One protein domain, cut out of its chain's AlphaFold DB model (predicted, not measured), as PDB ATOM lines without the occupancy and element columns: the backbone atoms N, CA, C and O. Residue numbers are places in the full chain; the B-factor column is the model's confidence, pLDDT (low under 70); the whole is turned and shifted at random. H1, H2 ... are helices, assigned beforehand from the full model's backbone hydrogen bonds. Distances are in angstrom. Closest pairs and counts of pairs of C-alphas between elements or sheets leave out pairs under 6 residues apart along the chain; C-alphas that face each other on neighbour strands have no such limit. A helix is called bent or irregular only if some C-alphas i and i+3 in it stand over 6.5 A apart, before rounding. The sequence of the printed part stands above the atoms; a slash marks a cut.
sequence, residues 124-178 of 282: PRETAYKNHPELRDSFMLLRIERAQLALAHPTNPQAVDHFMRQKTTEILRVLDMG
ATOM      1  N   PRO A 124      37.135  17.006  33.076       96.19
ATOM      2  CA  PRO A 124      37.493  15.625  33.352       96.19
ATOM      3  C   PRO A 124      38.974  15.514  33.724       96.19
ATOM      4  O   PRO A 124      39.830  16.159  33.113       96.19
ATOM      5  N   ARG A 125      39.280  14.637  34.685       94.12
ATOM      6  CA  ARG A 125      40.626  14.446  35.250       94.12
ATOM      7  C   ARG A 125      41.728  14.322  34.192       94.12
ATOM      8  O   ARG A 125      42.758  14.972  34.307       94.12
ATOM      9  N   GLU A 126      41.508  13.511  33.159       94.44
ATOM     10  CA  GLU A 126      42.510  13.280  32.108       94.44
ATOM     11  C   GLU A 126      42.817  14.553  31.302       94.44
ATOM     12  O   GLU A 126      43.971  14.825  30.968       94.44
ATOM     13  N   THR A 127      41.802  15.383  31.051       96.75
ATOM     14  CA  THR A 127      41.972  16.685  30.397       96.75
ATOM     15  C   THR A 127      42.693  17.664  31.320       96.75
ATOM     16  O   THR A 127      43.644  18.317  30.892       96.75
ATOM     17  N   ALA A 128      42.304  17.718  32.598       96.12
ATOM     18  CA  ALA A 128      42.966  18.559  33.592       96.12
ATOM     19  C   ALA A 128      44.458  18.205  33.734       96.12
ATOM     20  O   ALA A 128      45.291  19.101  33.791       96.12
ATOM     21  N   TYR A 129      44.823  16.917  33.703       92.88
ATOM     22  CA  TYR A 129      46.224  16.475  33.718       92.88
ATOM     23  C   TYR A 129      47.017  16.884  32.488       92.88
ATOM     24  O   TYR A 129      48.207  17.177  32.602       92.88
ATOM     25  N   LYS A 130      46.387  16.860  31.312       95.75
ATOM     26  CA  LYS A 130      47.041  17.286  30.076       95.75
ATOM     27  C   LYS A 130      47.388  18.774  30.133       95.75
ATOM     28  O   LYS A 130      48.470  19.154  29.695       95.75
ATOM     29  N   ASN A 131      46.488  19.583  30.686       95.75
ATOM     30  CA  ASN A 131      46.684  21.023  30.835       95.75
ATOM     31  C   ASN A 131      47.639  21.357  31.992       95.75
ATOM     32  O   ASN A 131      48.456  22.266  31.875       95.75
ATOM     33  N   HIS A 132      47.541  20.607  33.092       96.44
ATOM     34  CA  HIS A 132      48.211  20.872  34.364       96.44
ATOM     35  C   HIS A 132      48.732  19.568  35.001       96.44
ATOM     36  O   HIS A 132      48.095  19.007  35.905       96.44
ATOM     37  N   PRO A 133      49.889  19.044  34.549       96.50
ATOM     38  CA  PRO A 133      50.465  17.804  35.074       96.50
ATOM     39  C   PRO A 133      50.731  17.825  36.586       96.50
ATOM     40  O   PRO A 133      50.726  16.775  37.230       96.50
ATOM     41  N   GLU A 134      50.932  19.005  37.170       95.00
ATOM     42  CA  GLU A 134      51.119  19.213  38.605       95.00
ATOM     43  C   GLU A 134      49.884  18.853  39.451       95.00
ATOM     44  O   GLU A 134      50.015  18.608  40.650       95.00
ATOM     45  N   LEU A 135      48.690  18.751  38.850       96.88
ATOM     46  CA  LEU A 135      47.460  18.371  39.558       96.88
ATOM     47  C   LEU A 135      47.381  16.877  39.902       96.88
ATOM     48  O   LEU A 135      46.471  16.470  40.628       96.88
ATOM     49  N   ARG A 136      48.314  16.045  39.414       95.19
ATOM     50  CA  ARG A 136      48.353  14.594  39.689       95.19
ATOM     51  C   ARG A 136      48.251  14.283  41.175       95.19
ATOM     52  O   ARG A 136      47.398  13.491  41.572       95.19
ATOM     53  N   ASP A 137      49.055  14.954  41.994       95.62
ATOM     54  CA  ASP A 137      49.047  14.743  43.441       95.62
ATOM     55  C   ASP A 137      47.704  15.164  44.061       95.62
ATOM     56  O   ASP A 137      47.169  14.450  44.904       95.62
ATOM     57  N   SER A 138      47.107  16.269  43.603       96.62
ATOM     58  CA  SER A 138      45.814  16.757  44.108       96.62
ATOM     59  C   SER A 138      44.665  15.779  43.831       96.62
ATOM     60  O   SER A 138      43.857  15.492  44.712       96.62
ATOM     61  N   PHE A 139      44.605  15.199  42.633       96.69
ATOM     62  CA  PHE A 139      43.621  14.156  42.327       96.69
ATOM     63  C   PHE A 139      43.918  12.835  43.051       96.69
ATOM     64  O   PHE A 139      42.992  12.133  43.464       96.69
ATOM     65  N   MET A 140      45.195  12.491  43.244       96.44
ATOM     66  CA  MET A 140      45.578  11.314  44.024       96.44
ATOM     67  C   MET A 140      45.236  11.458  45.508       96.44
ATOM     68  O   MET A 140      44.803  10.476  46.107       96.44
ATOM     69  N   LEU A 141      45.327  12.662  46.080       97.00
ATOM     70  CA  LEU A 141      44.836  12.954  47.429       97.00
ATOM     71  C   LEU A 141      43.343  12.633  47.550       97.00
ATOM     72  O   LEU A 141      42.962  11.885  48.445       97.00
ATOM     73  N   LEU A 142      42.505  13.086  46.606       96.69
ATOM     74  CA  LEU A 142      41.077  12.729  46.604       96.69
ATOM     75  C   LEU A 142      40.847  11.216  46.513       96.69
ATOM     76  O   LEU A 142      39.926  10.690  47.134       96.69
ATOM     77  N   ARG A 143      41.677  10.499  45.751       96.19
ATOM     78  CA  ARG A 143      41.581   9.039  45.650       96.19
ATOM     79  C   ARG A 143      41.946   8.351  46.970       96.19
ATOM     80  O   ARG A 143      41.252   7.415  47.358       96.19
ATOM     81  N   ILE A 144      42.998   8.810  47.653       97.00
ATOM     82  CA  ILE A 144      43.400   8.307  48.976       97.00
ATOM     83  C   ILE A 144      42.282   8.554  49.993       97.00
ATOM     84  O   ILE A 144      41.867   7.616  50.667       97.00
ATOM     85  N   GLU A 145      41.757   9.778  50.057       96.88
ATOM     86  CA  GLU A 145      40.655  10.153  50.956       96.88
ATOM     87  C   GLU A 145      39.412   9.291  50.702       96.88
ATOM     88  O   GLU A 145      38.838   8.724  51.632       96.88
ATOM     89  N   ARG A 146      39.036   9.092  49.431       96.31
ATOM     90  CA  ARG A 146      37.910   8.219  49.071       96.31
ATOM     91  C   ARG A 146      38.133   6.783  49.538       96.31
ATOM     92  O   ARG A 146      37.206   6.180  50.070       96.31
ATOM     93  N   ALA A 147      39.337   6.240  49.354       95.12
ATOM     94  CA  ALA A 147      39.679   4.893  49.804       95.12
ATOM     95  C   ALA A 147      39.608   4.773  51.337       95.12
ATOM     96  O   ALA A 147      39.033   3.814  51.849       95.12
ATOM     97  N   GLN A 148      40.114   5.764  52.076       94.31
ATOM     98  CA  GLN A 148      40.030   5.796  53.542       94.31
ATOM     99  C   GLN A 148      38.577   5.834  54.022       94.31
ATOM    100  O   GLN A 148      38.185   5.039  54.877       94.31
ATOM    101  N   LEU A 149      37.762   6.710  53.433       94.50
ATOM    102  CA  LEU A 149      36.347   6.851  53.772       94.50
ATOM    103  C   LEU A 149      35.542   5.594  53.429       94.50
ATOM    104  O   LEU A 149      34.709   5.177  54.228       94.50
ATOM    105  N   ALA A 150      35.805   4.958  52.285       91.88
ATOM    106  CA  ALA A 150      35.144   3.711  51.903       91.88
ATOM    107  C   ALA A 150      35.467   2.564  52.875       91.88
ATOM    108  O   ALA A 150      34.590   1.767  53.199       91.88
ATOM    109  N   LEU A 151      36.703   2.503  53.385       89.69
ATOM    110  CA  LEU A 151      37.094   1.529  54.407       89.69
ATOM    111  C   LEU A 151      36.447   1.815  55.769       89.69
ATOM    112  O   LEU A 151      36.114   0.874  56.487       89.69
ATOM    113  N   ALA A 152      36.260   3.089  56.123       90.50
ATOM    114  CA  ALA A 152      35.595   3.495  57.361       90.50
ATOM    115  C   ALA A 152      34.062   3.334  57.303       90.50
ATOM    116  O   ALA A 152      33.427   3.081  58.328       90.50
ATOM    117  N   HIS A 153      33.467   3.456  56.113       90.69
ATOM    118  CA  HIS A 153      32.017   3.448  55.890       90.69
ATOM    119  C   HIS A 153      31.596   2.462  54.780       90.69
ATOM    120  O   HIS A 153      30.970   2.869  53.798       90.69
ATOM    121  N   PRO A 154      31.877   1.153  54.921       87.75
ATOM    122  CA  PRO A 154      31.698   0.173  53.844       87.75
ATOM    123  C   PRO A 154      30.242   0.000  53.383       87.75
ATOM    124  O   PRO A 154      29.999  -0.417  52.255       87.75
ATOM    125  N   THR A 155      29.268   0.325  54.234       92.12
ATOM    126  CA  THR A 155      27.830   0.189  53.952       92.12
ATOM    127  C   THR A 155      27.132   1.518  53.666       92.12
ATOM    128  O   THR A 155      25.921   1.529  53.463       92.12
ATOM    129  N   ASN A 156      27.860   2.642  53.639       92.44
ATOM    130  CA  ASN A 156      27.262   3.968  53.465       92.44
ATOM    131  C   ASN A 156      27.970   4.807  52.379       92.44
ATOM    132  O   ASN A 156      28.703   5.748  52.693       92.44
ATOM    133  N   PRO A 157      27.721   4.513  51.087       90.75
ATOM    134  CA  PRO A 157      28.301   5.268  49.974       90.75
ATOM    135  C   PRO A 157      27.901   6.749  49.963       90.75
ATOM    136  O   PRO A 157      28.699   7.603  49.586       90.75
ATOM    137  N   GLN A 158      26.687   7.075  50.423       92.81
ATOM    138  CA  GLN A 158      26.198   8.457  50.457       92.81
ATOM    139  C   GLN A 158      27.006   9.326  51.428       92.81
ATOM    140  O   GLN A 158      27.299  10.484  51.121       92.81
ATOM    141  N   ALA A 159      27.402   8.767  52.578       91.31
ATOM    142  CA  ALA A 159      28.305   9.440  53.504       91.31
ATOM    143  C   ALA A 159      29.669   9.700  52.853       91.31
ATOM    144  O   ALA A 159      30.165  10.823  52.920       91.31
ATOM    145  N   VAL A 160      30.237   8.707  52.154       93.62
ATOM    146  CA  VAL A 160      31.498   8.872  51.409       93.62
ATOM    147  C   VAL A 160      31.385  10.029  50.413       93.62
ATOM    148  O   VAL A 160      32.217  10.932  50.437       93.62
ATOM    149  N   ASP A 161      30.332  10.069  49.595       94.38
ATOM    150  CA  ASP A 161      30.143  11.142  48.612       94.38
ATOM    151  C   ASP A 161      29.960  12.521  49.269       94.38
ATOM    152  O   ASP A 161      30.459  13.526  48.753       94.38
ATOM    153  N   HIS A 162      29.281  12.595  50.419       94.50
ATOM    154  CA  HIS A 162      29.156  13.832  51.190       94.50
ATOM    155  C   HIS A 162      30.520  14.361  51.653       94.50
ATOM    156  O   HIS A 162      30.847  15.521  51.385       94.50
ATOM    157  N   PHE A 163      31.338  13.519  52.286       95.88
ATOM    158  CA  PHE A 163      32.674  13.910  52.747       95.88
ATOM    159  C   PHE A 163      33.610  14.245  51.582       95.88
ATOM    160  O   PHE A 163      34.379  15.204  51.653       95.88
ATOM    161  N   MET A 164      33.497  13.530  50.461       96.81
ATOM    162  CA  MET A 164      34.305  13.810  49.274       96.81
ATOM    163  C   MET A 164      34.030  15.192  48.675       96.81
ATOM    164  O   MET A 164      34.963  15.836  48.186       96.81
ATOM    165  N   ARG A 165      32.795  15.708  48.754       96.00
ATOM    166  CA  ARG A 165      32.501  17.098  48.354       96.00
ATOM    167  C   ARG A 165      33.241  18.112  49.229       96.00
ATOM    168  O   ARG A 165      33.776  19.094  48.711       96.00
ATOM    169  N   GLN A 166      33.332  17.856  50.534       95.88
ATOM    170  CA  GLN A 166      34.083  18.710  51.460       95.88
ATOM    171  C   GLN A 166      35.586  18.670  51.154       95.88
ATOM    172  O   GLN A 166      36.197  19.721  50.975       95.88
ATOM    173  N   LYS A 167      36.163  17.476  50.963       96.56
ATOM    174  CA  LYS A 167      37.580  17.313  50.585       96.56
ATOM    175  C   LYS A 167      37.936  17.967  49.255       96.56
ATOM    176  O   LYS A 167      38.976  18.612  49.136       96.56
ATOM    177  N   THR A 168      37.043  17.881  48.273       96.88
ATOM    178  CA  THR A 168      37.207  18.582  46.990       96.88
ATOM    179  C   THR A 168      37.240  20.098  47.193       96.88
ATOM    180  O   THR A 168      38.097  20.778  46.633       96.88
ATOM    181  N   THR A 169      36.365  20.624  48.055       96.75
ATOM    182  CA  THR A 169      36.323  22.055  48.397       96.75
ATOM    183  C   THR A 169      37.596  22.516  49.119       96.75
ATOM    184  O   THR A 169      38.098  23.607  48.849       96.75
ATOM    185  N   GLU A 170      38.152  21.693  50.014       96.88
ATOM    186  CA  GLU A 170      39.421  21.973  50.701       96.88
ATOM    187  C   GLU A 170      40.584  22.108  49.709       96.88
ATOM    188  O   GLU A 170      41.313  23.101  49.750       96.88
ATOM    189  N   ILE A 171      40.721  21.160  48.775       97.00
ATOM    190  CA  ILE A 171      41.752  21.206  47.726       97.00
ATOM    191  C   ILE A 171      41.566  22.430  46.827       97.00
ATOM    192  O   ILE A 171      42.532  23.153  46.575       97.00
ATOM    193  N   LEU A 172      40.332  22.707  46.399       97.00
ATOM    194  CA  LEU A 172      40.019  23.878  45.578       97.00
ATOM    195  C   LEU A 172      40.409  25.187  46.257       97.00
ATOM    196  O   LEU A 172      40.996  26.051  45.608       97.00
ATOM    197  N   ARG A 173      40.167  25.324  47.565       96.19
ATOM    198  CA  ARG A 173      40.592  26.506  48.325       96.19
ATOM    199  C   ARG A 173      42.110  26.696  48.262       96.19
ATOM    200  O   ARG A 173      42.568  27.818  48.064       96.19
ATOM    201  N   VAL A 174      42.891  25.625  48.418       96.31
ATOM    202  CA  VAL A 174      44.362  25.707  48.341       96.31
ATOM    203  C   VAL A 174      44.824  26.090  46.931       96.31
ATOM    204  O   VAL A 174      45.686  26.964  46.791       96.31
ATOM    205  N   LEU A 175      44.207  25.506  45.899       96.38
ATOM    206  CA  LEU A 175      44.473  25.835  44.496       96.38
ATOM    207  C   LEU A 175      44.127  27.295  44.169       96.38
ATOM    208  O   LEU A 175      44.923  27.971  43.520       96.38
ATOM    209  N   ASP A 176      43.003  27.812  44.670       95.25
ATOM    210  CA  ASP A 176      42.576  29.209  44.496       95.25
ATOM    211  C   ASP A 176      43.529  30.215  45.172       95.25
ATOM    212  O   ASP A 176      43.631  31.369  44.740       95.25
ATOM    213  N   MET A 177      44.259  29.781  46.204       92.06
ATOM    214  CA  MET A 177      45.343  30.545  46.838       92.06
ATOM    215  C   MET A 177      46.667  30.468  46.061       92.06
ATOM    216  O   MET A 177      47.673  31.021  46.501       92.06
ATOM    217  N   GLY A 178      46.696  29.765  44.928       91.31
ATOM    218  CA  GLY A 178      47.882  29.589  44.096       91.31
ATOM    219  C   GLY A 178      48.815  28.464  44.551       91.31
ATOM    220  O   GLY A 178      49.801  28.203  43.864       91.31
TER     221      GLY A 178
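What this domain is: This is residues 124 to 178 of the 282 residues of the protein "Fido domain-containing protein" of Thiomonas sp. 15-63-373 (UniProt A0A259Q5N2). A long helical hairpin: H2 and H3 run side by side in opposite ways, and the short H1 folds back on the first part of H2, at the end away from the turn between H2 and H3. Both H1 and H3 pack on H2, while H1 and H3 stay apart. The printed part has 55 residues with three named helices, in the order H1, H2, H3, and no named strand; its class is all helix. It is only just loose, close to compact, with a radius of gyration of the C-alphas of 12.4 A, and elongated, spanning 36 by 22 by 15 A.

How they stand to each other: H1, residues 125 to 131, and H2, residues 133 to 152, form a helical hairpin, running opposite ways at a shallow tilt of 18 degrees. They touch, H2 with residues 135 to 139 alone; the closest C-alphas are those of Tyr 129 and Leu 135, 6.3 A apart. H2 and H3, residues 157 to 176, form a second helical hairpin, opposite ways at a shallow tilt of 28 degrees. They touch with 11 pairs of C-alphas within 8 A; the closest, those of Leu 149 and Val 160, are 5.8 A apart. H1 and H3 are apart. Every O i to N i+4 pair is within hydrogen-bond range in H1, against 14 of 16 in H2 and 15 of 16 in H3.

Where its parts are: H1 begins at C-alpha 125, (40.626, 14.446, 35.250), and is 10.0 A long from first to last C-alpha. H2 begins at C-alpha 133, (50.465, 17.804, 35.074), and is 30.4 A long. It is only just irregular: C-alphas 134 and 137 are 6.9 A apart. H3, 28.4 A long, ends at C-alpha 176, (42.576, 29.209, 44.496).

The domain as a whole: The two C-alphas farthest apart, those of Thr 155 and Gly 178, are 36.9 A from each other. Both links are tight, and the printed part has no cut. The mean pLDDT of the printed part is 94.9, and no printed residue is under 70.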